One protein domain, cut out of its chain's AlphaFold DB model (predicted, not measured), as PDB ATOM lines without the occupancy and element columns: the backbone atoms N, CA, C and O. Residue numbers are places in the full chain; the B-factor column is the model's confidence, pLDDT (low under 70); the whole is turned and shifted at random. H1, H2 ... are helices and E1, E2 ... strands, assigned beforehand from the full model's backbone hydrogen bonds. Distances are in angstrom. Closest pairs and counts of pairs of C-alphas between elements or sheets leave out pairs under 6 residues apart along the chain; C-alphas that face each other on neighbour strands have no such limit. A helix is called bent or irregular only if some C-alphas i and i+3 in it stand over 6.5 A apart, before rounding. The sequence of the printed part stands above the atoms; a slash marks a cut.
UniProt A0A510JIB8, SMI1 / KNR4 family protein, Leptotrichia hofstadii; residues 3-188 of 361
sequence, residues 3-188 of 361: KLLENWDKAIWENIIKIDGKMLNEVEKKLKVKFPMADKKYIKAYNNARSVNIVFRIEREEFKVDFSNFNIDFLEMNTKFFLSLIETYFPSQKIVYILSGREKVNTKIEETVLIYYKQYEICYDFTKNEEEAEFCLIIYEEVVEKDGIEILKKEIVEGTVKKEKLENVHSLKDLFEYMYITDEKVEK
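What this domain is: This is residues 3 to 188 of the 361 residues of the protein "SMI1 / KNR4 family protein" of Leptotrichia hofstadii (UniProt A0A510JIB8). One strongly twisted antiparallel sheet runs through the domain: the long bent strands E4, E5 and E6 lie side by side, with E1, E2, E3 and E9 beyond E4, and E7 and E8 along E6. H3 packs on the sheet by E4 and E7, while H1, H2 and H4 lie toward the end away from the E4-E5 turn. The printed part has 186 residues, with four named helices and nine named strands in the order E1 H1 H2 E2 E3 H3 E4 E5 E6 E7 E8 H4 E9; the class is mixed. The whole is compact, with a radius of gyration of the C-alphas of 16.7 A and spans of 49 by 41 by 33 A.

Where its parts are: E1, residues 12 to 14, begins at C-alpha 12 (143.543, 42.180, 160.333). H1 is residues 21 to 31, 15.2 A, and H2 residues 40 to 46. E2, residues 50 to 58, bends by 98 degrees at 53; E3 is 61 to 67. H3, residues 75 to 89, 21.0 A, is irregular: C-alphas 78 and 81 are 7.6 A apart. E4, residues 95 to 109, measures 34.6 A and bends by 85 degrees at 98. E5, 113 to 125, measures 34.5 A, and E6, 134 to 147, measures 39.1 A. E7 is 150 to 156, E8 162 to 165, H4 172 to 176. E9, 179 to 181, ends at C-alpha 181 (148.189, 35.659, 163.370).

How they stand to each other: The sheet is branched. E1 and E9 lie on one side of E2, with N 14 and O 50 at 2.9 A and N 55 and O 180 at 2.9 A; E3 lies on the other side, with N 56 and O 63 at 2.8 A. E3 and E4 have N 66 and O 100 at 2.8 A. E4, E5, E6 and E7 form a meander, each strand the antiparallel neighbour of the one before: N 101 and O 120 are 2.8 A apart, N 121 and O 138 2.8 A, N 143 and O 155 2.8 A. E8 lies on the same side of E6 as E7, with N 137 and O 164 at 2.8 A. H3 is on the sheet; the closest C-alphas of H3 and E4, Ile 86 and Ile 95, are 7.1 A apart. H2 and H4 only graze the sheet. H1 is not on it, and is close to but not clearly touching H2, C-alphas Leu 24 and Lys 44 being 7.4 A apart. Every O i to N i+4 pair is within hydrogen-bond range in H1, H2 and H4; in H3, 9 of 11.

The domain as a whole: The C-alphas farthest apart, Met 37 and Glu 111, are 49.7 A apart. The printed part has no cut and no long link. Its mean pLDDT is 92.5, and no printed residue is under 70.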
ATOM      1  N   LYS A   3     147.170  29.780 163.693       95.69
ATOM      2  CA  LYS A   3     147.026  29.558 162.243       95.69
ATOM      3  C   LYS A   3     145.925  30.455 161.675       95.69
ATOM      4  O   LYS A   3     144.827  30.463 162.235       95.69
ATOM      5  N   LEU A   4     146.193  31.134 160.551       94.50
ATOM      6  CA  LEU A   4     145.234  32.040 159.902       94.50
ATOM      7  C   LEU A   4     143.908  31.335 159.591       94.50
ATOM      8  O   LEU A   4     142.860  31.789 160.028       94.50
ATOM      9  N   LEU A   5     143.959  30.195 158.896       92.56
ATOM     10  CA  LEU A   5     142.760  29.457 158.469       92.56
ATOM     11  C   LEU A   5     141.857  28.992 159.621       92.56
ATOM     12  O   LEU A   5     140.656  28.828 159.427       92.56
ATOM     13  N   GLU A   6     142.419  28.781 160.809       93.75
ATOM     14  CA  GLU A   6     141.680  28.337 161.998       93.75
ATOM     15  C   GLU A   6     141.147  29.506 162.840       93.75
ATOM     16  O   GLU A   6     140.298  29.298 163.702       93.75
ATOM     17  N   ASN A   7     141.666  30.718 162.622       93.38
ATOM     18  CA  ASN A   7     141.421  31.900 163.455       93.38
ATOM     19  C   ASN A   7     141.150  33.132 162.589       93.38
ATOM     20  O   ASN A   7     141.550  34.244 162.930       93.38
ATOM     21  N   TRP A   8     140.527  32.925 161.428       91.25
ATOM     22  CA  TRP A   8     140.415  33.960 160.408       91.25
ATOM     23  C   TRP A   8     139.710  35.207 160.954       91.25
ATOM     24  O   TRP A   8     140.114  36.320 160.650       91.25
ATOM     25  N   ASP A   9     138.739  35.038 161.850       91.75
ATOM     26  CA  ASP A   9     138.032  36.110 162.560       91.75
ATOM     27  C   ASP A   9     138.946  37.112 163.292       91.75
ATOM     28  O   ASP A   9     138.536  38.247 163.529       91.75
ATOM     29  N   LYS A  10     140.188  36.728 163.608       93.56
ATOM     30  CA  LYS A  10     141.197  37.578 164.262       93.56
ATOM     31  C   LYS A  10     142.172  38.243 163.285       93.56
ATOM     32  O   LYS A  10     143.029  39.015 163.716       93.56
ATOM     33  N   ALA A  11     142.095  37.913 161.998       94.31
ATOM     34  CA  ALA A  11     142.970  38.452 160.966       94.31
ATOM     35  C   ALA A  11     142.642  39.924 160.711       94.31
ATOM     36  O   ALA A  11     141.470  40.281 160.584       94.31
ATOM     37  N   ILE A  12     143.676  40.756 160.612       94.50
ATOM     38  CA  ILE A  12     143.543  42.180 160.333       94.50
ATOM     39  C   ILE A  12     144.397  42.524 159.118       94.50
ATOM     40  O   ILE A  12     145.623  42.369 159.116       94.50
ATOM     41  N   TRP A  13     143.712  43.013 158.094       94.19
ATOM     42  CA  TRP A  13     144.293  43.577 156.889       94.19
ATOM     43  C   TRP A  13     143.996  45.069 156.845       94.19
ATOM     44  O   TRP A  13     142.993  45.515 157.395       94.19
ATOM     45  N   GLU A  14     144.819  45.842 156.157       93.19
ATOM     46  CA  GLU A  14     144.526  47.240 155.856       93.19
ATOM     47  C   GLU A  14     144.637  47.518 154.353       93.19
ATOM     48  O   GLU A  14     145.214  46.726 153.604       93.19
ATOM     49  N   ASN A  15     144.105  48.656 153.909       90.81
ATOM     50  CA  ASN A  15     144.288  49.179 152.552       90.81
ATOM     51  C   ASN A  15     143.763  48.265 151.421       90.81
ATOM     52  O   ASN A  15     144.233  48.347 150.285       90.81
ATOM     53  N   ILE A  16     142.766  47.412 151.682       92.88
ATOM     54  CA  ILE A  16     142.164  46.566 150.641       92.88
ATOM     55  C   ILE A  16     141.426  47.429 149.613       92.88
ATOM     56  O   ILE A  16     140.502  48.168 149.948       92.88
ATOM     57  N   ILE A  17     141.776  47.268 148.336       91.50
ATOM     58  CA  ILE A  17     141.073  47.888 147.207       91.50
ATOM     59  C   ILE A  17     140.530  46.762 146.338       91.50
ATOM     60  O   ILE A  17     141.234  46.257 145.464       91.50
ATOM     61  N   LYS A  18     139.282  46.348 146.580       91.69
ATOM     62  CA  LYS A  18     138.660  45.261 145.813       91.69
ATOM     63  C   LYS A  18     138.582  45.614 144.330       91.69
ATOM     64  O   LYS A  18     138.235  46.738 143.971       91.69
ATOM     65  N   ILE A  19     138.862  44.632 143.479       93.31
ATOM     66  CA  ILE A  19     138.755  44.774 142.024       93.31
ATOM     67  C   ILE A  19     137.696  43.821 141.479       93.31
ATOM     68  O   ILE A  19     137.534  42.705 141.971       93.31
ATOM     69  N   ASP A  20     136.976  44.256 140.448       93.75
ATOM     70  CA  ASP A  20     135.961  43.434 139.797       93.75
ATOM     71  C   ASP A  20     136.561  42.531 138.700       93.75
ATOM     72  O   ASP A  20     137.745  42.595 138.344       93.75
ATOM     73  N   GLY A  21     135.725  41.664 138.123       94.12
ATOM     74  CA  GLY A  21     136.151  40.774 137.043       94.12
ATOM     75  C   GLY A  21     136.564  41.504 135.758       94.12
ATOM     76  O   GLY A  21     137.399  40.996 135.009       94.12
ATOM     77  N   LYS A  22     136.015  42.691 135.470       94.88
ATOM     78  CA  LYS A  22     136.381  43.468 134.277       94.88
ATOM     79  C   LYS A  22     137.802  44.005 134.424       94.88
ATOM     80  O   LYS A  22     138.612  43.821 133.516       94.88
ATOM     81  N   MET A  23     138.107  44.592 135.571       94.50
ATOM     82  CA  MET A  23     139.417  45.119 135.913       94.50
ATOM     83  C   MET A  23     140.471  44.010 135.953       94.50
ATOM     84  O   MET A  23     141.518  44.137 135.321       94.50
ATOM     85  N   LEU A  24     140.164  42.865 136.574       95.12
ATOM     86  CA  LEU A  24     141.064  41.707 136.563       95.12
ATOM     87  C   LEU A  24     141.356  41.214 135.132       95.12
ATOM     88  O   LEU A  24     142.496  40.888 134.807       95.12
ATOM     89  N   ASN A  25     140.357  41.206 134.243       95.31
ATOM     90  CA  ASN A  25     140.558  40.855 132.832       95.31
ATOM     91  C   ASN A  25     141.462  41.857 132.089       95.31
ATOM     92  O   ASN A  25     142.166  41.467 131.154       95.31
ATOM     93  N   GLU A  26     141.425  43.140 132.444       96.38
ATOM     94  CA  GLU A  26     142.324  44.161 131.888       96.38
ATOM     95  C   GLU A  26     143.762  43.959 132.378       96.38
ATOM     96  O   GLU A  26     144.691  43.990 131.567       96.38
ATOM     97  N   VAL A  27     143.938  43.643 133.664       94.94
ATOM     98  CA  VAL A  27     145.236  43.287 134.260       94.94
ATOM     99  C   VAL A  27     145.831  42.062 133.568       94.94
ATOM    100  O   VAL A  27     146.966  42.118 133.098       94.94
ATOM    101  N   GLU A  28     145.057  40.984 133.415       94.75
ATOM    102  CA  GLU A  28     145.465  39.773 132.688       94.75
ATOM    103  C   GLU A  28     145.947  40.087 131.266       94.75
ATOM    104  O   GLU A  28     146.984  39.591 130.831       94.75
ATOM    105  N   LYS A  29     145.231  40.950 130.532       94.88
ATOM    106  CA  LYS A  29     145.639  41.376 129.182       94.88
ATOM    107  C   LYS A  29     146.946  42.163 129.202       94.88
ATOM    108  O   LYS A  29     147.787  41.943 128.331       94.88
ATOM    109  N   LYS A  30     147.117  43.071 130.167       93.50
ATOM    110  CA  LYS A  30     148.299  43.936 130.281       93.50
ATOM    111  C   LYS A  30     149.549  43.140 130.662       93.50
ATOM    112  O   LYS A  30     150.586  43.298 130.025       93.50
ATOM    113  N   LEU A  31     149.415  42.219 131.614       91.19
ATOM    114  CA  LEU A  31     150.459  41.266 132.012       91.19
ATOM    115  C   LEU A  31     150.625  40.107 131.013       91.19
ATOM    116  O   LEU A  31     151.592  39.350 131.080       91.19
ATOM    117  N   LYS A  32     149.683  39.969 130.072       91.50
ATOM    118  CA  LYS A  32     149.576  38.880 129.095       91.50
ATOM    119  C   LYS A  32     149.485  37.493 129.741       91.50
ATOM    120  O   LYS A  32     149.958  36.540 129.143       91.50
ATOM    121  N   VAL A  33     148.906  37.349 130.931       91.81
ATOM    122  CA  VAL A  33     148.743  36.062 131.647       91.81
ATOM    123  C   VAL A  33     147.268  35.743 131.876       91.81
ATOM    124  O   VAL A  33     146.422  36.634 131.776       91.81
ATOM    125  N   LYS A  34     146.954  34.492 132.221       94.00
ATOM    126  CA  LYS A  34     145.655  34.110 132.778       94.00
ATOM    127  C   LYS A  34     145.844  33.622 134.203       94.00
ATOM    128  O   LYS A  34     146.440  32.576 134.419       94.00
ATOM    129  N   PHE A  35     145.341  34.378 135.177       94.88
ATOM    130  CA  PHE A  35     145.416  33.938 136.566       94.88
ATOM    131  C   PHE A  35     144.609  32.645 136.748       94.88
ATOM    132  O   PHE A  35     143.528  32.526 136.151       94.88
ATOM    133  N   PRO A  36     145.084  31.699 137.583       94.00
ATOM    134  CA  PRO A  36     144.361  30.462 137.851       94.00
ATOM    135  C   PRO A  36     142.926  30.743 138.301       94.00
ATOM    136  O   PRO A  36     142.687  31.578 139.174       94.00
ATOM    137  N   MET A  37     141.951  30.044 137.713       92.19
ATOM    138  CA  MET A  37     140.527  30.321 137.955       92.19
ATOM    139  C   MET A  37     140.156  30.240 139.443       92.19
ATOM    140  O   MET A  37     139.418  31.087 139.939       92.19
ATOM    141  N   ALA A  38     140.708  29.259 140.163       92.12
ATOM    142  CA  ALA A  38     140.469  29.067 141.594       92.12
ATOM    143  C   ALA A  38     140.965  30.238 142.463       92.12
ATOM    144  O   ALA A  38     140.441  30.451 143.559       92.12
ATOM    145  N   ASP A  39     141.933  31.006 141.957       94.81
ATOM    146  CA  ASP A  39     142.616  32.061 142.699       94.81
ATOM    147  C   ASP A  39     142.020  33.449 142.467       94.81
ATOM    148  O   ASP A  39     142.148  34.327 143.322       94.81
ATOM    149  N   LYS A  40     141.306  33.648 141.350       95.19
ATOM    150  CA  LYS A  40     140.751  34.954 140.958       95.19
ATOM    151  C   LYS A  40     139.930  35.611 142.062       95.19
ATOM    152  O   LYS A  40     140.041  36.815 142.261       95.19
ATOM    153  N   LYS A  41     139.138  34.836 142.803       95.38
ATOM    154  CA  LYS A  41     138.335  35.347 143.923       95.38
ATOM    155  C   LYS A  41     139.183  35.937 145.053       95.38
ATOM    156  O   LYS A  41     138.810  36.968 145.602       95.38
ATOM    157  N   TYR A  42     140.341  35.345 145.356       95.44
ATOM    158  CA  TYR A  42     141.254  35.871 146.372       95.44
ATOM    159  C   TYR A  42     142.001  37.095 145.849       95.44
ATOM    160  O   TYR A  42     142.094  38.084 146.563       95.44
ATOM    161  N   ILE A  43     142.447  37.076 144.586       95.50
ATOM    162  CA  ILE A  43     143.072  38.247 143.950       95.50
ATOM    163  C   ILE A  43     142.116  39.444 143.998       95.50
ATOM    164  O   ILE A  43     142.515  40.528 144.405       95.50
ATOM    165  N   LYS A  44     140.837  39.248 143.650       95.38
ATOM    166  CA  LYS A  44     139.807  40.296 143.721       95.38
ATOM    167  C   LYS A  44     139.585  40.810 145.145       95.38
ATOM    168  O   LYS A  44     139.486  42.017 145.345       95.38
ATOM    169  N   ALA A  45     139.495  39.899 146.116       95.12
ATOM    170  CA  ALA A  45     139.120  40.218 147.490       95.12
ATOM    171  C   ALA A  45     140.257  40.827 148.328       95.12
ATOM    172  O   ALA A  45     139.970  41.614 149.224       95.12
ATOM    173  N   TYR A  46     141.512  40.477 148.036       95.81
ATOM    174  CA  TYR A  46     142.697  40.889 148.796       95.81
ATOM    175  C   TYR A  46     143.618  41.844 148.029       95.81
ATOM    176  O   TYR A  46     144.707  42.148 148.499       95.81
ATOM    177  N   ASN A  47     143.221  42.337 146.853       95.38
ATOM    178  CA  ASN A  47     144.040  43.276 146.089       95.38
ATOM    179  C   ASN A  47     144.478  44.480 146.953       95.38
ATOM    180  O   ASN A  47     143.641  45.131 147.582       95.38
ATOM    181  N   ASN A  48     145.786  44.775 146.951       95.19
ATOM    182  CA  ASN A  48     146.433  45.822 147.757       95.19
ATOM    183  C   ASN A  48     146.357  45.639 149.293       95.19
ATOM    184  O   ASN A  48     146.770  46.536 150.026       95.19
ATOM    185  N   ALA A  49     145.857  44.505 149.792       95.62
ATOM    186  CA  ALA A  49     145.785  44.240 151.225       95.62
ATOM    187  C   ALA A  49     147.182  44.240 151.857       95.62
ATOM    188  O   ALA A  49     148.065  43.524 151.390       95.62
ATOM    189  N   ARG A  50     147.367  44.973 152.954       94.44
ATOM    190  CA  ARG A  50     148.582  44.899 153.778       94.44
ATOM    191  C   ARG A  50     148.299  44.190 155.083       94.44
ATOM    192  O   ARG A  50     147.236  44.382 155.675       94.44
ATOM    193  N   SER A  51     149.228  43.355 155.523       94.25
ATOM    194  CA  SER A  51     149.064  42.644 156.792       94.25
ATOM    195  C   SER A  51     149.327  43.568 157.980       94.25
ATOM    196  O   SER A  51     150.396  44.165 158.098       94.25
ATOM    197  N   VAL A  52     148.373  43.636 158.914       93.94
ATOM    198  CA  VAL A  52     148.600  44.300 160.205       93.94
ATOM    199  C   VAL A  52     149.200  43.298 161.183       93.94
ATOM    200  O   VAL A  52     150.334  43.472 161.617       93.94
ATOM    201  N   ASN A  53     148.474  42.213 161.468       95.00
ATOM    202  CA  ASN A  53     148.846  41.198 162.459       95.00
ATOM    203  C   ASN A  53     149.075  39.809 161.844       95.00
ATOM    204  O   ASN A  53     148.828  38.792 162.490       95.00
ATOM    205  N   ILE A  54     149.492  39.751 160.579       95.88
ATOM    206  CA  ILE A  54     149.627  38.496 159.835       95.88
ATOM    207  C   ILE A  54     151.057  38.370 159.328       95.88
ATOM    208  O   ILE A  54     151.595  39.281 158.706       95.88
ATOM    209  N   VAL A  55     151.666  37.218 159.582       96.00
ATOM    210  CA  VAL A  55     152.991  36.868 159.067       96.00
ATOM    211  C   VAL A  55     152.905  35.609 158.223       96.00
ATOM    212  O   VAL A  55     152.150  34.685 158.529       96.00
ATOM    213  N   PHE A  56     153.687  35.567 157.156       96.12
ATOM    214  CA  PHE A  56     153.911  34.384 156.346       96.12
ATOM    215  C   PHE A  56     155.137  33.647 156.875       96.12
ATOM    216  O   PHE A  56     156.179  34.260 157.104       96.12
ATOM    217  N   ARG A  57     155.024  32.332 157.063       94.44
ATOM    218  CA  ARG A  57     156.115  31.497 157.555       94.44
ATOM    219  C   ARG A  57     156.337  30.306 156.644       94.44
ATOM    220  O   ARG A  57     155.494  29.414 156.553       94.44
ATOM    221  N   ILE A  58     157.521  30.249 156.048       88.88
ATOM    222  CA  ILE A  58     157.943  29.142 155.196       88.88
ATOM    223  C   ILE A  58     159.400  28.796 155.468       88.88
ATOM    224  O   ILE A  58     160.266  29.660 155.526       88.88
ATOM    225  N   GLU A  59     159.659  27.508 155.688       82.62
ATOM    226  CA  GLU A  59     160.974  26.998 156.083       82.62
ATOM    227  C   GLU A  59     161.602  27.763 157.269       82.62
ATOM    228  O   GLU A  59     161.186  27.574 158.416       82.62
ATOM    229  N   ARG A  60     162.629  28.584 157.004       78.06
ATOM    230  CA  ARG A  60     163.362  29.405 157.985       78.06
ATOM    231  C   ARG A  60     163.024  30.893 157.906       78.06
ATOM    232  O   ARG A  60     163.633  31.670 158.633       78.06
ATOM    233  N   GLU A  61     162.102  31.276 157.035       87.81
ATOM    234  CA  GLU A  61     161.712  32.661 156.807       87.81
ATOM    235  C   GLU A  61     160.366  32.939 157.490       87.81
ATOM    236  O   GLU A  61     159.445  32.118 157.458       87.81
ATOM    237  N   GLU A  62     160.269  34.103 158.126       93.12
ATOM    238  CA  GLU A  62     159.055  34.634 158.741       93.12
ATOM    239  C   GLU A  62     159.003  36.133 158.447       93.12
ATOM    240  O   GLU A  62     159.932  36.858 158.799       93.12
ATOM    241  N   PHE A  63     157.962  36.595 157.758       94.31
ATOM    242  CA  PHE A  63     157.865  37.989 157.320       94.31
ATOM    243  C   PHE A  63     156.415  38.459 157.223       94.31
ATOM    244  O   PHE A  63     155.505  37.672 156.963       94.31
ATOM    245  N   LYS A  64     156.192  39.765 157.411       94.19
ATOM    246  CA  LYS A  64     154.910  40.402 157.077       94.19
ATOM    247  C   LYS A  64     154.674  40.356 155.579       94.19
ATOM    248  O   LYS A  64     155.622  40.450 154.803       94.19
ATOM    249  N   VAL A  65     153.414  40.230 155.197       94.12
ATOM    250  CA  VAL A  65     153.022  39.956 153.821       94.12
ATOM    251  C   VAL A  65     151.963  40.933 153.325       94.12
ATOM    252  O   VAL A  65     150.949  41.154 153.980       94.12
ATOM    253  N   ASP A  66     152.189  41.477 152.141       96.06
ATOM    254  CA  ASP A  66     151.290  42.403 151.464       96.06
ATOM    255  C   ASP A  66     150.908  41.826 150.104       96.06
ATOM    256  O   ASP A  66     151.744  41.271 149.393       96.06
ATOM    257  N   PHE A  67     149.644  41.956 149.726       96.75
ATOM    258  CA  PHE A  67     149.153  41.571 148.415       96.75
ATOM    259  C   PHE A  67     149.500  42.611 147.355       96.75
ATOM    260  O   PHE A  67     149.398  43.821 147.573       96.75
ATOM    261  N   SER A  68     149.818  42.124 146.157       95.31
ATOM    262  CA  SER A  68     150.045  42.967 144.986       95.31
ATOM    263  C   SER A  68     148.872  43.909 144.714       95.31
ATOM    264  O   SER A  68     147.699  43.562 144.878       95.31
ATOM    265  N   ASN A  69     149.204  45.106 144.233       95.00
ATOM    266  CA  ASN A  69     148.232  46.093 143.790       95.00
ATOM    267  C   ASN A  69     148.093  46.057 142.265       95.00
ATOM    268  O   ASN A  69     148.895  46.639 141.528       95.00
ATOM    269  N   PHE A  70     147.028  45.412 141.805       94.31
ATOM    270  CA  PHE A  70     146.650  45.300 140.405       94.31
ATOM    271  C   PHE A  70     145.743  46.437 139.923       94.31
ATOM    272  O   PHE A  70     144.984  46.263 138.967       94.31
ATOM    273  N   ASN A  71     145.811  47.619 140.543       91.50
ATOM    274  CA  ASN A  71     145.138  48.784 139.991       91.50
ATOM    275  C   ASN A  71     145.670  49.081 138.579       91.50
ATOM    276  O   ASN A  71     146.859  49.340 138.416       91.50
ATOM    277  N   ILE A  72     144.805  49.045 137.561       88.88
ATOM    278  CA  ILE A  72     145.210  49.135 136.154       88.88
ATOM    279  C   ILE A  72     145.915  50.455 135.814       88.88
ATOM    280  O   ILE A  72     146.880  50.446 135.038       88.88
ATOM    281  N   ASP A  73     145.485  51.552 136.444       89.25
ATOM    282  CA  ASP A  73     146.020  52.900 136.230       89.25
ATOM    283  C   ASP A  73     147.439  53.028 136.795       89.25
ATOM    284  O   ASP A  73     148.275  53.744 136.246       89.25
ATOM    285  N   PHE A  74     147.742  52.263 137.847       87.88
ATOM    286  CA  PHE A  74     149.032  52.273 138.534       87.88
ATOM    287  C   PHE A  74     149.864  51.009 138.296       87.88
ATOM    288  O   PHE A  74     150.980  50.919 138.800       87.88
ATOM    289  N   LEU A  75     149.375  50.048 137.503       90.38
ATOM    290  CA  LEU A  75     149.988  48.723 137.377       90.38
ATOM    291  C   LEU A  75     151.448  48.807 136.930       90.38
ATOM    292  O   LEU A  75     152.305  48.180 137.535       90.38
ATOM    293  N   GLU A  76     151.740  49.617 135.910       87.88
ATOM    294  CA  GLU A  76     153.115  49.806 135.423       87.88
ATOM    295  C   GLU A  76     154.032  50.368 136.503       87.88
ATOM    296  O   GLU A  76     155.149  49.887 136.658       87.88
ATOM    297  N   MET A  77     153.560  51.360 137.261       87.38
ATOM    298  CA  MET A  77     154.323  51.959 138.351       87.38
ATOM    299  C   MET A  77     154.578  50.936 139.462       87.38
ATOM    300  O   MET A  77     155.714  50.804 139.915       87.38
ATOM    301  N   ASN A  78     153.546  50.180 139.840       86.00
ATOM    302  CA  ASN A  78     153.602  49.172 140.895       86.00
ATOM    303  C   ASN A  78     154.564  48.033 140.538       86.00
ATOM    304  O   ASN A  78     155.343  47.598 141.379       86.00
ATOM    305  N   THR A  79     154.564  47.585 139.279       89.12
ATOM    306  CA  THR A  79     155.379  46.443 138.853       89.12
ATOM    307  C   THR A  79     156.752  46.836 138.312       89.12
ATOM    308  O   THR A  79     157.572  45.951 138.102       89.12
ATOM    309  N   LYS A  80     157.043  48.123 138.065       90.25
ATOM    310  CA  LYS A  80     158.263  48.571 137.356       90.25
ATOM    311  C   LYS A  80     159.554  47.999 137.938       90.25
ATOM    312  O   LYS A  80     160.380  47.471 137.197       90.25
ATOM    313  N   PHE A  81     159.739  48.127 139.252       90.31
ATOM    314  CA  PHE A  81     160.959  47.662 139.916       90.31
ATOM    315  C   PHE A  81     161.076  46.134 139.860       90.31
ATOM    316  O   PHE A  81     162.117  45.607 139.477       90.31
ATOM    317  N   PHE A  82     159.978  45.430 140.136       92.88
ATOM    318  CA  PHE A  82     159.926  43.974 140.049       92.88
ATOM    319  C   PHE A  82     160.169  43.455 138.623       92.88
ATOM    320  O   PHE A  82     160.913  42.502 138.426       92.88
ATOM    321  N   LEU A  83     159.603  44.097 137.598       91.94
ATOM    322  CA  LEU A  83     159.852  43.723 136.205       91.94
ATOM    323  C   LEU A  83     161.334  43.866 135.848       91.94
ATOM    324  O   LEU A  83     161.886  42.967 135.225       91.94
ATOM    325  N   SER A  84     162.002  44.925 136.318       92.44
ATOM    326  CA  SER A  84     163.448  45.089 136.128       92.44
ATOM    327  C   SER A  84     164.264  43.969 136.790       92.44
ATOM    328  O   SER A  84     165.226  43.484 136.188       92.44
ATOM    329  N   LEU A  85     163.869  43.510 137.986       94.75
ATOM    330  CA  LEU A  85     164.448  42.328 138.639       94.75
ATOM    331  C   LEU A  85     164.277  41.080 137.757       94.75
ATOM    332  O   LEU A  85     165.255  40.380 137.483       94.75
ATOM    333  N   ILE A  86     163.056  40.803 137.289       95.62
ATOM    334  CA  ILE A  86     162.766  39.619 136.467       95.62
ATOM    335  C   ILE A  86     163.524  39.659 135.139       95.62
ATOM    336  O   ILE A  86     164.149  38.668 134.775       95.62
ATOM    337  N   GLU A  87     163.548  40.794 134.446       94.62
ATOM    338  CA  GLU A  87     164.289  40.961 133.190       94.62
ATOM    339  C   GLU A  87     165.799  40.746 133.369       94.62
ATOM    340  O   GLU A  87     166.455  40.208 132.479       94.62
ATOM    341  N   THR A  88     166.352  41.124 134.524       95.31
ATOM    342  CA  THR A  88     167.790  41.007 134.802       95.31
ATOM    343  C   THR A  88     168.190  39.584 135.191       95.31
ATOM    344  O   THR A  88     169.148  39.035 134.645       95.31
ATOM    345  N   TYR A  89     167.475  38.971 136.137       96.50
ATOM    346  CA  TYR A  89     167.887  37.703 136.752       96.50
ATOM    347  C   TYR A  89     167.147  36.483 136.195       96.50
ATOM    348  O   TYR A  89     167.651  35.361 136.277       96.50
ATOM    349  N   PHE A  90     165.977  36.686 135.587       96.19
ATOM    350  CA  PHE A  90     165.127  35.628 135.043       96.19
ATOM    351  C   PHE A  90     164.579  35.975 133.638       96.19
ATOM    352  O   PHE A  90     163.385  35.802 133.396       96.19
ATOM    353  N   PRO A  91     165.418  36.409 132.671       94.75
ATOM    354  CA  PRO A  91     164.978  37.025 131.406       94.75
ATOM    355  C   PRO A  91     164.075  36.150 130.525       94.75
ATOM    356  O   PRO A  91     163.318  36.659 129.702       94.75
ATOM    357  N   SER A  92     164.165  34.827 130.667       92.88
ATOM    358  CA  SER A  92     163.365  33.866 129.898       92.88
ATOM    359  C   SER A  92     162.104  33.405 130.632       92.88
ATOM    360  O   SER A  92     161.425  32.502 130.146       92.88
ATOM    361  N   GLN A  93     161.829  33.947 131.820       93.56
ATOM    362  CA  GLN A  93     160.730  33.516 132.673       93.56
ATOM    363  C   GLN A  93     159.623  34.563 132.712       93.56
ATOM    364  O   GLN A  93     159.867  35.765 132.641       93.56
ATOM    365  N   LYS A  94     158.387  34.090 132.840       93.81
ATOM    366  CA  LYS A  94     157.197  34.938 132.907       93.81
ATOM    367  C   LYS A  94     156.636  34.891 134.319       93.81
ATOM    368  O   LYS A  94     155.821  34.029 134.635       93.81
ATOM    369  N   ILE A  95     157.118  35.793 135.168       96.00
ATOM    370  CA  ILE A  95     156.825  35.790 136.603       96.00
ATOM    371  C   ILE A  95     155.962  36.998 136.970       96.00
ATOM    372  O   ILE A  95     156.230  38.115 136.528       96.00
ATOM    373  N   VAL A  96     154.943  36.774 137.799       95.25
ATOM    374  CA  VAL A  96     154.079  37.817 138.370       95.25
ATOM    375  C   VAL A  96     154.042  37.639 139.885       95.25
ATOM    376  O   VAL A  96     153.577  36.603 140.360       95.25
ATOM    377  N   TYR A  97     154.523  38.623 140.647       94.06
ATOM    378  CA  TYR A  97     154.431  38.582 142.109       94.06
ATOM    379  C   TYR A  97     152.990  38.803 142.578       94.06
ATOM    380  O   TYR A  97     152.230  39.568 141.971       94.06
ATOM    381  N   ILE A  98     152.605  38.105 143.643       95.94
ATOM    382  CA  ILE A  98     151.259  38.165 144.229       95.94
ATOM    383  C   ILE A  98     151.276  38.550 145.705       95.94
ATOM    384  O   ILE A  98     150.348  39.213 146.170       95.94
ATOM    385  N   LEU A  99     152.329  38.160 146.421       96.06
ATOM    386  CA  LEU A  99     152.572  38.574 147.791       96.06
ATOM    387  C   LEU A  99     154.014  39.053 147.914       96.06
ATOM    388  O   LEU A  99     154.928  38.346 147.493       96.06
ATOM    389  N   SER A 100     154.198  40.204 148.540       95.06
ATOM    390  CA  SER A 100     155.502  40.783 148.836       95.06
ATOM    391  C   SER A 100     155.688  40.897 150.342       95.06
ATOM    392  O   SER A 100     154.761  41.262 151.063       95.06
ATOM    393  N   GLY A 101     156.890  40.629 150.821       95.00
ATOM    394  CA  GLY A 101     157.306  40.867 152.189       95.00
ATOM    395  C   GLY A 101     158.663  41.538 152.204       95.00
ATOM    396  O   GLY A 101     159.502  41.285 151.341       95.00
ATOM    397  N   ARG A 102     158.896  42.387 153.202       93.31
ATOM    398  CA  ARG A 102     160.181  43.067 153.362       93.31
ATOM    399  C   ARG A 102     160.604  43.112 154.814       93.31
ATOM    400  O   ARG A 102     159.805  43.411 155.699       93.31
ATOM    401  N   GLU A 103     161.889  42.913 155.041       93.69
ATOM    402  CA  GLU A 103     162.517  43.043 156.345       93.69
ATOM    403  C   GLU A 103     163.642  44.069 156.259       93.69
ATOM    404  O   GLU A 103     164.499  44.017 155.376       93.69
ATOM    405  N   LYS A 104     163.647  45.036 157.176       93.25
ATOM    406  CA  LYS A 104     164.738  46.002 157.285       93.25
ATOM    407  C   LYS A 104     165.918  45.341 157.995       93.25
ATOM    408  O   LYS A 104     165.841  45.077 159.188       93.25
ATOM    409  N   VAL A 105     167.022  45.155 157.280       91.88
ATOM    410  CA  VAL A 105     168.229  44.491 157.794       91.88
ATOM    411  C   VAL A 105     169.173  45.487 158.462       91.88
ATOM    412  O   VAL A 105     169.713  45.217 159.532       91.88
ATOM    413  N   ASN A 106     169.399  46.650 157.840       91.88
ATOM    414  CA  ASN A 106     170.356  47.636 158.346       91.88
ATOM    415  C   ASN A 106     170.024  49.071 157.897       91.88
ATOM    416  O   ASN A 106     169.253  49.304 156.964       91.88
ATOM    417  N   THR A 107     170.622  50.063 158.555       92.00
ATOM    418  CA  THR A 107     170.639  51.462 158.111       92.00
ATOM    419  C   THR A 107     172.018  52.052 158.300       92.00
ATOM    420  O   THR A 107     172.613  51.928 159.368       92.00
ATOM    421  N   LYS A 108     172.498  52.738 157.268       91.00
ATOM    422  CA  LYS A 108     173.736  53.502 157.290       91.00
ATOM    423  C   LYS A 108     173.415  54.962 156.992       91.00
ATOM    424  O   LYS A 108     172.660  55.249 156.068       91.00
ATOM    425  N   ILE A 109     173.959  55.860 157.803       86.94
ATOM    426  CA  ILE A 109     173.789  57.306 157.651       86.94
ATOM    427  C   ILE A 109     175.097  57.854 157.083       86.94
ATOM    428  O   ILE A 109     176.143  57.728 157.726       86.94
ATOM    429  N   GLU A 110     175.034  58.408 155.878       83.00
ATOM    430  CA  GLU A 110     176.127  59.108 155.198       83.00
ATOM    431  C   GLU A 110     175.667  60.538 154.855       83.00
ATOM    432  O   GLU A 110     174.978  61.157 155.665       83.00
ATOM    433  N   GLU A 111     176.038  61.079 153.689       83.62
ATOM    434  CA  GLU A 111     175.393  62.282 153.136       83.62
ATOM    435  C   GLU A 111     173.903  62.020 152.846       83.62
ATOM    436  O   GLU A 111     173.068  62.887 153.079       83.62
ATOM    437  N   THR A 112     173.576  60.794 152.428       84.69
ATOM    438  CA  THR A 112     172.216  60.258 152.284       84.69
ATOM    439  C   THR A 112     171.984  59.101 153.266       84.69
ATOM    440  O   THR A 112     172.913  58.579 153.898       84.69
ATOM    441  N   VAL A 113     170.726  58.687 153.446       89.00
ATOM    442  CA  VAL A 113     170.374  57.532 154.285       89.00
ATOM    443  C   VAL A 113     170.251  56.289 153.411       89.00
ATOM    444  O   VAL A 113     169.350  56.187 152.583       89.00
ATOM    445  N   LEU A 114     171.119  55.305 153.645       93.31
ATOM    446  CA  LEU A 114     171.072  54.004 152.983       93.31
ATOM    447  C   LEU A 114     170.359  52.991 153.877       93.31
ATOM    448  O   LEU A 114     170.783  52.724 155.006       93.31
ATOM    449  N   ILE A 115     169.285  52.392 153.371       93.94
ATOM    450  CA  ILE A 115     168.521  51.363 154.076       93.94
ATOM    451  C   ILE A 115     168.639  50.047 153.319       93.94
ATOM    452  O   ILE A 115     168.320  49.975 152.138       93.94
ATOM    453  N   TYR A 116     169.072  49.008 154.024       95.19
ATOM    454  CA  TYR A 116     169.214  47.666 153.479       95.19
ATOM    455  C   TYR A 116     167.978  46.856 153.840       95.19
ATOM    456  O   TYR A 116     167.637  46.748 155.025       95.19
ATOM    457  N   TYR A 117     167.332  46.283 152.834       95.81
ATOM    458  CA  TYR A 117     166.179  45.414 152.999       95.81
ATOM    459  C   TYR A 117     166.475  44.021 152.464       95.81
ATOM    460  O   TYR A 117     167.144  43.870 151.446       95.81
ATOM    461  N   LYS A 118     165.919  43.015 153.130       96.12
ATOM    462  CA  LYS A 118     165.722  41.684 152.573       96.12
ATOM    463  C   LYS A 118     164.284  41.607 152.072       96.12
ATOM    464  O   LYS A 118     163.356  41.948 152.803       96.12
ATOM    465  N   GLN A 119     164.123  41.224 150.817       95.81
ATOM    466  CA  GLN A 119     162.859  41.180 150.096       95.81
ATOM    467  C   GLN A 119     162.440  39.733 149.858       95.81
ATOM    468  O   GLN A 119     163.282  38.861 149.619       95.81
ATOM    469  N   TYR A 120     161.134  39.505 149.915       96.12
ATOM    470  CA  TYR A 120     160.480  38.215 149.761       96.12
ATOM    471  C   TYR A 120     159.313  38.367 148.795       96.12
ATOM    472  O   TYR A 120     158.328  39.017 149.118       96.12
ATOM    473  N   GLU A 121     159.393  37.747 147.626       96.44
ATOM    474  CA  GLU A 121     158.355  37.845 146.601       96.44
ATOM    475  C   GLU A 121     157.799  36.455 146.307       96.44
ATOM    476  O   GLU A 121     158.454  35.624 145.669       96.44
ATOM    477  N   ILE A 122     156.579  36.181 146.762       96.56
ATOM    478  CA  ILE A 122     155.845  34.982 146.357       96.56
ATOM    479  C   ILE A 122     155.152  35.304 145.042       96.56
ATOM    480  O   ILE A 122     154.389  36.265 144.928       96.56
ATOM    481  N   CYS A 123     155.428  34.484 144.038       96.94
ATOM    482  CA  CYS A 123     155.058  34.752 142.663       96.94
ATOM    483  C   CYS A 123     154.394  33.550 142.007       96.94
ATOM    484  O   CYS A 123     154.691  32.397 142.325       96.94
ATOM    485  N   TYR A 124     153.575  33.851 141.007       97.00
ATOM    486  CA  TYR A 124     153.238  32.922 139.943       97.00
ATOM    487  C   TYR A 124     154.351  32.890 138.898       97.00
ATOM    488  O   TYR A 124     154.820  33.935 138.445       97.00
ATOM    489  N   ASP A 125     154.710  31.694 138.457       96.38
ATOM    490  CA  ASP A 125     155.589  31.432 137.329       96.38
ATOM    491  C   ASP A 125     154.799  30.768 136.191       96.38
ATOM    492  O   ASP A 125     154.443  29.590 136.249       96.38
ATOM    493  N   PHE A 126     154.556  31.543 135.135       95.31
ATOM    494  CA  PHE A 126     153.832  31.147 133.926       95.31
ATOM    495  C   PHE A 126     154.761  30.659 132.802       95.31
ATOM    496  O   PHE A 126     154.334  30.529 131.656       95.31
ATOM    497  N   THR A 127     156.046  30.415 133.078       91.50
ATOM    498  CA  THR A 127     157.042  30.104 132.033       91.50
ATOM    499  C   THR A 127     156.709  28.831 131.255       91.50
ATOM    500  O   THR A 127     156.974  28.752 130.056       91.50
ATOM    501  N   LYS A 128     156.139  27.819 131.921       87.81
ATOM    502  CA  LYS A 128     155.781  26.541 131.283       87.81
ATOM    503  C   LYS A 128     154.380  26.552 130.678       87.81
ATOM    504  O   LYS A 128     154.177  25.949 129.627       87.81
ATOM    505  N   ASN A 129     153.427  27.180 131.363       81.81
ATOM    506  CA  ASN A 129     152.023  27.218 130.983       81.81
ATOM    507  C   ASN A 129     151.423  28.568 131.404       81.81
ATOM    508  O   ASN A 129     151.548  28.978 132.555       81.81
ATOM    509  N   GLU A 130     150.767  29.254 130.467       76.00
ATOM    510  CA  GLU A 130     150.140  30.558 130.715       76.00
ATOM    511  C   GLU A 130     148.800  30.461 131.468       76.00
ATOM    512  O   GLU A 130     148.302  31.489 131.927       76.00
ATOM    513  N   GLU A 131     148.240  29.254 131.602       73.50
ATOM    514  CA  GLU A 131     146.967  28.969 132.285       73.50
ATOM    515  C   GLU A 131     147.141  28.178 133.598       73.50
ATOM    516  O   GLU A 131     146.244  28.179 134.440       73.50
ATOM    517  N   GLU A 132     148.300  27.542 133.805       80.25
ATOM    518  CA  GLU A 132     148.639  26.776 135.015       80.25
ATOM    519  C   GLU A 132     149.997  27.238 135.557       80.25
ATOM    520  O   GLU A 132     151.047  26.690 135.215       80.25
ATOM    521  N   ALA A 133     149.982  28.284 136.382       90.31
ATOM    522  CA  ALA A 133     151.197  28.794 137.005       90.31
ATOM    523  C   ALA A 133     151.707  27.882 138.126       90.31
ATOM    524  O   ALA A 133     150.936  27.375 138.940       90.31
ATOM    525  N   GLU A 134     153.029  27.750 138.213       94.31
ATOM    526  CA  GLU A 134     153.696  27.217 139.403       94.31
ATOM    527  C   GLU A 134     153.926  28.356 140.410       94.31
ATOM    528  O   GLU A 134     154.123  29.502 140.010       94.31
ATOM    529  N   PHE A 135     153.944  28.064 141.712       95.44
ATOM    530  CA  PHE A 135     154.342  29.052 142.717       95.44
ATOM    531  C   PHE A 135     155.851  29.010 142.971       95.44
ATOM    532  O   PHE A 135     156.464  27.940 143.055       95.44
ATOM    533  N   CYS A 136     156.457  30.181 143.139       95.81
ATOM    534  CA  CYS A 136     157.846  30.317 143.561       95.81
ATOM    535  C   CYS A 136     158.029  31.454 144.567       95.81
ATOM    536  O   CYS A 136     157.290  32.434 144.537       95.81
ATOM    537  N   LEU A 137     159.053  31.338 145.404       95.88
ATOM    538  CA  LEU A 137     159.548  32.400 146.269       95.88
ATOM    539  C   LEU A 137     160.841  32.958 145.671       95.88
ATOM    540  O   LEU A 137     161.763  32.199 145.365       95.88
ATOM    541  N   ILE A 138     160.912  34.274 145.506       96.75
ATOM    542  CA  ILE A 138     162.131  34.992 145.141       96.75
ATOM    543  C   ILE A 138     162.603  35.768 146.367       96.75
ATOM    544  O   ILE A 138     161.833  36.511 146.965       96.75
ATOM    545  N   ILE A 139     163.867  35.587 146.741       95.81
ATOM    546  CA  ILE A 139     164.499  36.273 147.870       95.81
ATOM    547  C   ILE A 139     165.678  37.070 147.334       95.81
ATOM    548  O   ILE A 139     166.476  36.537 146.563       95.81
ATOM    549  N   TYR A 140     165.806  38.326 147.739       96.06
ATOM    550  CA  TYR A 140     166.953  39.162 147.387       96.06
ATOM    551  C   TYR A 140     167.178  40.245 148.436       96.06
ATOM    552  O   TYR A 140     166.302  40.527 149.248       96.06
ATOM    553  N   GLU A 141     168.356  40.852 148.428       96.31
ATOM    554  CA  GLU A 141     168.616  42.059 149.205       96.31
ATOM    555  C   GLU A 141     168.573  43.279 148.286       96.31
ATOM    556  O   GLU A 141     169.005  43.225 147.132       96.31
ATOM    557  N   GLU A 142     168.062  44.394 148.796       95.44
ATOM    558  CA  GLU A 142     168.092  45.687 148.122       95.44
ATOM    559  C   GLU A 142     168.643  46.780 149.038       95.44
ATOM    560  O   GLU A 142     168.505  46.732 150.263       95.44
ATOM    561  N   VAL A 143     169.241  47.793 148.422       95.12
ATOM    562  CA  VAL A 143     169.653  49.035 149.068       95.12
ATOM    563  C   VAL A 143     168.770  50.153 148.546       95.12
ATOM    564  O   VAL A 143     168.647  50.355 147.336       95.12
ATOM    565  N   VAL A 144     168.153  50.881 149.468       94.12
ATOM    566  CA  VAL A 144     167.338  52.056 149.181       94.12
ATOM    567  C   VAL A 144     168.063  53.282 149.704       94.12
ATOM    568  O   VAL A 144     168.310  53.394 150.904       94.12
ATOM    569  N   GLU A 145     168.379  54.199 148.802       93.50
ATOM    570  CA  GLU A 145     168.968  55.493 149.119       93.50
ATOM    571  C   GLU A 145     167.865  56.537 149.277       93.50
ATOM    572  O   GLU A 145     166.995  56.671 148.408       93.50
ATOM    573  N   LYS A 146     167.894  57.258 150.398       90.38
ATOM    574  CA  LYS A 146     166.909  58.277 150.750       90.38
ATOM    575  C   LYS A 146     167.546  59.605 151.123       90.38
ATOM    576  O   LYS A 146     168.574  59.629 151.802       90.38
ATOM    577  N   ASP A 147     166.836  60.672 150.786       82.06
ATOM    578  CA  ASP A 147     167.028  62.003 151.355       82.06
ATOM    579  C   ASP A 147     165.717  62.444 152.020       82.06
ATOM    580  O   ASP A 147     164.679  62.602 151.374       82.06
ATOM    581  N   GLY A 148     165.716  62.490 153.352       79.44
ATOM    582  CA  GLY A 148     164.488  62.609 154.137       79.44
ATOM    583  C   GLY A 148     163.462  61.513 153.800       79.44
ATOM    584  O   GLY A 148     163.676  60.326 154.071       79.44
ATOM    585  N   ILE A 149     162.320  61.924 153.239       75.88
ATOM    586  CA  ILE A 149     161.234  61.024 152.813       75.88
ATOM    587  C   ILE A 149     161.357  60.577 151.350       75.88
ATOM    588  O   ILE A 149     160.717  59.594 150.965       75.88
ATOM    589  N   GLU A 150     162.167  61.267 150.548       81.00
ATOM    590  CA  GLU A 150     162.329  60.990 149.125       81.00
ATOM    591  C   GLU A 150     163.199  59.746 148.912       81.00
ATOM    592  O   GLU A 150     164.193  59.526 149.606       81.00
ATOM    593  N   ILE A 151     162.811  58.901 147.953       87.00
ATOM    594  CA  ILE A 151     163.616  57.757 147.520       87.00
ATOM    595  C   ILE A 151     164.409  58.190 146.292       87.00
ATOM    596  O   ILE A 151     163.842  58.310 145.207       87.00
ATOM    597  N   LEU A 152     165.718  58.360 146.462       89.12
ATOM    598  CA  LEU A 152     166.627  58.736 145.383       89.12
ATOM    599  C   LEU A 152     166.929  57.544 144.474       89.12
ATOM    600  O   LEU A 152     166.956  57.664 143.247       89.12
ATOM    601  N   LYS A 153     167.154  56.371 145.078       90.75
ATOM    602  CA  LYS A 153     167.601  55.181 144.352       90.75
ATOM    603  C   LYS A 153     167.168  53.890 145.036       90.75
ATOM    604  O   LYS A 153     167.066  53.820 146.259       90.75
ATOM    605  N   LYS A 154     166.953  52.851 144.228       92.25
ATOM    606  CA  LYS A 154     166.801  51.462 144.675       92.25
ATOM    607  C   LYS A 154     167.704  50.572 143.837       92.25
ATOM    608  O   LYS A 154     167.636  50.634 142.610       92.25
ATOM    609  N   GLU A 155     168.511  49.746 144.485       93.94
ATOM    610  CA  GLU A 155     169.417  48.813 143.816       93.94
ATOM    611  C   GLU A 155     169.362  47.438 144.461       93.94
ATOM    612  O   GLU A 155     169.342  47.315 145.681       93.94
ATOM    613  N   ILE A 156     169.375  46.399 143.633       95.44
ATOM    614  CA  ILE A 156     169.478  45.016 144.098       95.44
ATOM    615  C   ILE A 156     170.943  44.735 144.428       95.44
ATOM    616  O   ILE A 156     171.838  45.062 143.647       95.44
ATOM    617  N   VAL A 157     171.197  44.104 145.571       94.38
ATOM    618  CA  VAL A 157     172.541  43.656 145.940       94.38
ATOM    619  C   VAL A 157     172.891  42.441 145.084       94.38
ATOM    620  O   VAL A 157     172.277  41.375 145.196       94.38
ATOM    621  N   GLU A 158     173.882  42.594 144.209       93.12
ATOM    622  CA  GLU A 158     174.299  41.534 143.292       93.12
ATOM    623  C   GLU A 158     174.663  40.231 144.023       93.12
ATOM    624  O   GLU A 158     175.286  40.225 145.083       93.12
ATOM    625  N   GLY A 159     174.272  39.096 143.439       93.75
ATOM    626  CA  GLY A 159     174.551  37.765 143.989       93.75
ATOM    627  C   GLY A 159     173.633  37.319 145.134       93.75
ATOM    628  O   GLY A 159     173.763  36.184 145.588       93.75
ATOM    629  N   THR A 160     172.692  38.158 145.582       96.06
ATOM    630  CA  THR A 160     171.737  37.797 146.650       96.06
ATOM    631  C   THR A 160     170.442  37.173 146.133       96.06
ATOM    632  O   THR A 160     169.767  36.475 146.888       96.06
ATOM    633  N   VAL A 161     170.123  37.376 144.851       97.62
ATOM    634  CA  VAL A 161     168.883  36.902 144.229       97.62
ATOM    635  C   VAL A 161     168.840  35.376 144.185       97.62
ATOM    636  O   VAL A 161     169.690  34.723 143.577       97.62
ATOM    637  N   LYS A 162     167.808  34.807 144.802       95.75
ATOM    638  CA  LYS A 162     167.505  33.375 144.827       95.75
ATOM    639  C   LYS A 162     166.055  33.156 144.440       95.75
ATOM    640  O   LYS A 162     165.201  33.969 144.771       95.75
ATOM    641  N   LYS A 163     165.784  32.043 143.764       95.69
ATOM    642  CA  LYS A 163     164.433  31.601 143.419       95.69
ATOM    643  C   LYS A 163     164.251  30.148 143.821       95.69
ATOM    644  O   LYS A 163     165.046  29.297 143.422       95.69
ATOM    645  N   GLU A 164     163.173  29.871 144.535       94.56
ATOM    646  CA  GLU A 164     162.821  28.548 145.041       94.56
ATOM    647  C   GLU A 164     161.394  28.197 144.619       94.56
ATOM    648  O   GLU A 164     160.495  29.037 144.651       94.56
ATOM    649  N   LYS A 165     161.173  26.959 144.168       94.06
ATOM    650  CA  LYS A 165     159.834  26.483 143.807       94.06
ATOM    651  C   LYS A 165     159.072  26.098 145.075       94.06
ATOM    652  O   LYS A 165     159.609  25.381 145.912       94.06
ATOM    653  N   LEU A 166     157.806  26.494 145.173       93.19
ATOM    654  CA  LEU A 166     156.922  26.091 146.265       93.19
ATOM    655  C   LEU A 166     156.158  24.820 145.866       93.19
ATOM    656  O   LEU A 166     155.087  24.889 145.271       93.19
ATOM    657  N   GLU A 167     156.732  23.642 146.138       88.75
ATOM    658  CA  GLU A 167     156.224  22.366 145.597       88.75
ATOM    659  C   GLU A 167     154.828  21.961 146.095       88.75
ATOM    660  O   GLU A 167     154.084  21.336 145.344       88.75
ATOM    661  N   ASN A 168     154.465  22.338 147.326       88.88
ATOM    662  CA  ASN A 168     153.191  21.972 147.964       88.88
ATOM    663  C   ASN A 168     152.123  23.076 147.877       88.88
ATOM    664  O   ASN A 168     151.128  23.023 148.592       88.88
ATOM    665  N   VAL A 169     152.346  24.097 147.046       92.88
ATOM    666  CA  VAL A 169     151.417  25.214 146.867       92.88
ATOM    667  C   VAL A 169     150.841  25.138 145.461       92.88
ATOM    668  O   VAL A 169     151.569  25.245 144.472       92.88
ATOM    669  N   HIS A 170     149.528  24.956 145.367       91.44
ATOM    670  CA  HIS A 170     148.803  24.818 144.105       91.44
ATOM    671  C   HIS A 170     147.739  25.906 143.909       91.44
ATOM    672  O   HIS A 170     147.195  26.043 142.815       91.44
ATOM    673  N   SER A 171     147.454  26.688 144.947       94.50
ATOM    674  CA  SER A 171     146.509  27.804 144.936       94.50
ATOM    675  C   SER A 171     146.891  28.871 145.966       94.50
ATOM    676  O   SER A 171     147.654  28.610 146.899       94.50
ATOM    677  N   LEU A 172     146.294  30.060 145.865       94.19
ATOM    678  CA  LEU A 172     146.400  31.086 146.913       94.19
ATOM    679  C   LEU A 172     145.825  30.615 148.245       94.19
ATOM    680  O   LEU A 172     146.284  31.047 149.298       94.19
ATOM    681  N   LYS A 173     144.853  29.697 148.213       94.00
ATOM    682  CA  LYS A 173     144.328  29.103 149.439       94.00
ATOM    683  C   LYS A 173     145.413  28.339 150.198       94.00
ATOM    684  O   LYS A 173     145.479  28.454 151.417       94.00
ATOM    685  N   ASP A 174     146.274  27.615 149.485       94.88
ATOM    686  CA  ASP A 174     147.359  26.851 150.107       94.88
ATOM    687  C   ASP A 174     148.391  27.793 150.739       94.88
ATOM    688  O   ASP A 174     148.913  27.504 151.810       94.88
ATOM    689  N   LEU A 175     148.626  28.978 150.154       94.69
ATOM    690  CA  LEU A 175     149.473  30.006 150.776       94.69
ATOM    691  C   LEU A 175     148.933  30.466 152.137       94.69
ATOM    692  O   LEU A 175     149.720  30.735 153.044       94.69
ATOM    693  N   PHE A 176     147.613  30.505 152.329       94.44
ATOM    694  CA  PHE A 176     147.023  30.848 153.625       94.44
ATOM    695  C   PHE A 176     147.319  29.820 154.721       94.44
ATOM    696  O   PHE A 176     147.325  30.179 155.899       94.44
ATOM    697  N   GLU A 177     147.646  28.571 154.371       93.94
ATOM    698  CA  GLU A 177     148.109  27.571 155.343       93.94
ATOM    699  C   GLU A 177     149.463  27.941 155.962       93.94
ATOM    700  O   GLU A 177     149.774  27.508 157.077       93.94
ATOM    701  N   TYR A 178     150.249  28.776 155.280       95.06
ATOM    702  CA  TYR A 178     151.546  29.276 155.738       95.06
ATOM    703  C   TYR A 178     151.447  30.616 156.479       95.06
ATOM    704  O   TYR A 178     152.461  31.119 156.961       95.06
ATOM    705  N   MET A 179     150.246  31.183 156.623       96.12
ATOM    706  CA  MET A 179     150.032  32.437 157.344       96.12
ATOM    707  C   MET A 179     149.616  32.214 158.803       96.12
ATOM    708  O   MET A 179     148.877  31.282 159.145       96.12
ATOM    709  N   TYR A 180     150.089  33.102 159.673       96.56
ATOM    710  CA  TYR A 180     149.865  33.068 161.112       96.56
ATOM    711  C   TYR A 180     149.485  34.445 161.646       96.56
ATOM    712  O   TYR A 180     149.993  35.458 161.176       96.56
ATOM    713  N   ILE A 181     148.635  34.457 162.669       95.75
ATOM    714  CA  ILE A 181     148.189  35.659 163.370       95.75
ATOM    715  C   ILE A 181     149.112  35.929 164.562       95.75
ATOM    716  O   ILE A 181     149.384  35.028 165.373       95.75
ATOM    717  N   THR A 182     149.595  37.164 164.658       95.00
ATOM    718  CA  THR A 182     150.418  37.695 165.751       95.00
ATOM    719  C   THR A 182     149.560  38.452 166.770       95.00
ATOM    720  O   THR A 182     148.363  38.659 166.579       95.00
ATOM    721  N   ASP A 183     150.157  38.841 167.896       92.00
ATOM    722  CA  ASP A 183     149.534  39.673 168.935       92.00
ATOM    723  C   ASP A 183     149.627  41.182 168.646       92.00
ATOM    724  O   ASP A 183     149.275  42.006 169.497       92.00
ATOM    725  N   GLU A 184     150.083  41.541 167.444       90.25
ATOM    726  CA  GLU A 184     150.161  42.920 166.989       90.25
ATOM    727  C   GLU A 184     148.768  43.554 166.920       90.25
ATOM    728  O   GLU A 184     147.784  42.934 166.507       90.25
ATOM    729  N   LYS A 185     148.681  44.807 167.368       85.69
ATOM    730  CA  LYS A 185     147.438  45.575 167.420       85.69
ATOM    731  C   LYS A 185     147.436  46.634 166.332       85.69
ATOM    732  O   LYS A 185     148.487  47.096 165.909       85.69
ATOM    733  N   VAL A 186     146.236  47.057 165.945       84.94
ATOM    734  CA  VAL A 186     146.055  48.195 165.045       84.94
ATOM    735  C   VAL A 186     146.556  49.466 165.725       84.94
ATOM    736  O   VAL A 186     145.978  49.908 166.722       84.94
ATOM    737  N   GLU A 187     147.600  50.067 165.167       81.62
ATOM    738  CA  GLU A 187     147.962  51.456 165.427       81.62
ATOM    739  C   GLU A 187     147.183  52.327 164.439       81.62
ATOM    740  O   GLU A 187     147.578  52.475 163.287       81.62
ATOM    741  N   LYS A 188     146.021  52.832 164.869       77.12
ATOM    742  CA  LYS A 188     145.188  53.685 164.014       77.12
ATOM    743  C   LYS A 188     145.906  55.003 163.753       77.12
ATOM    744  O   LYS A 188     146.404  55.622 164.694       77.12
TER     745      LYS A 188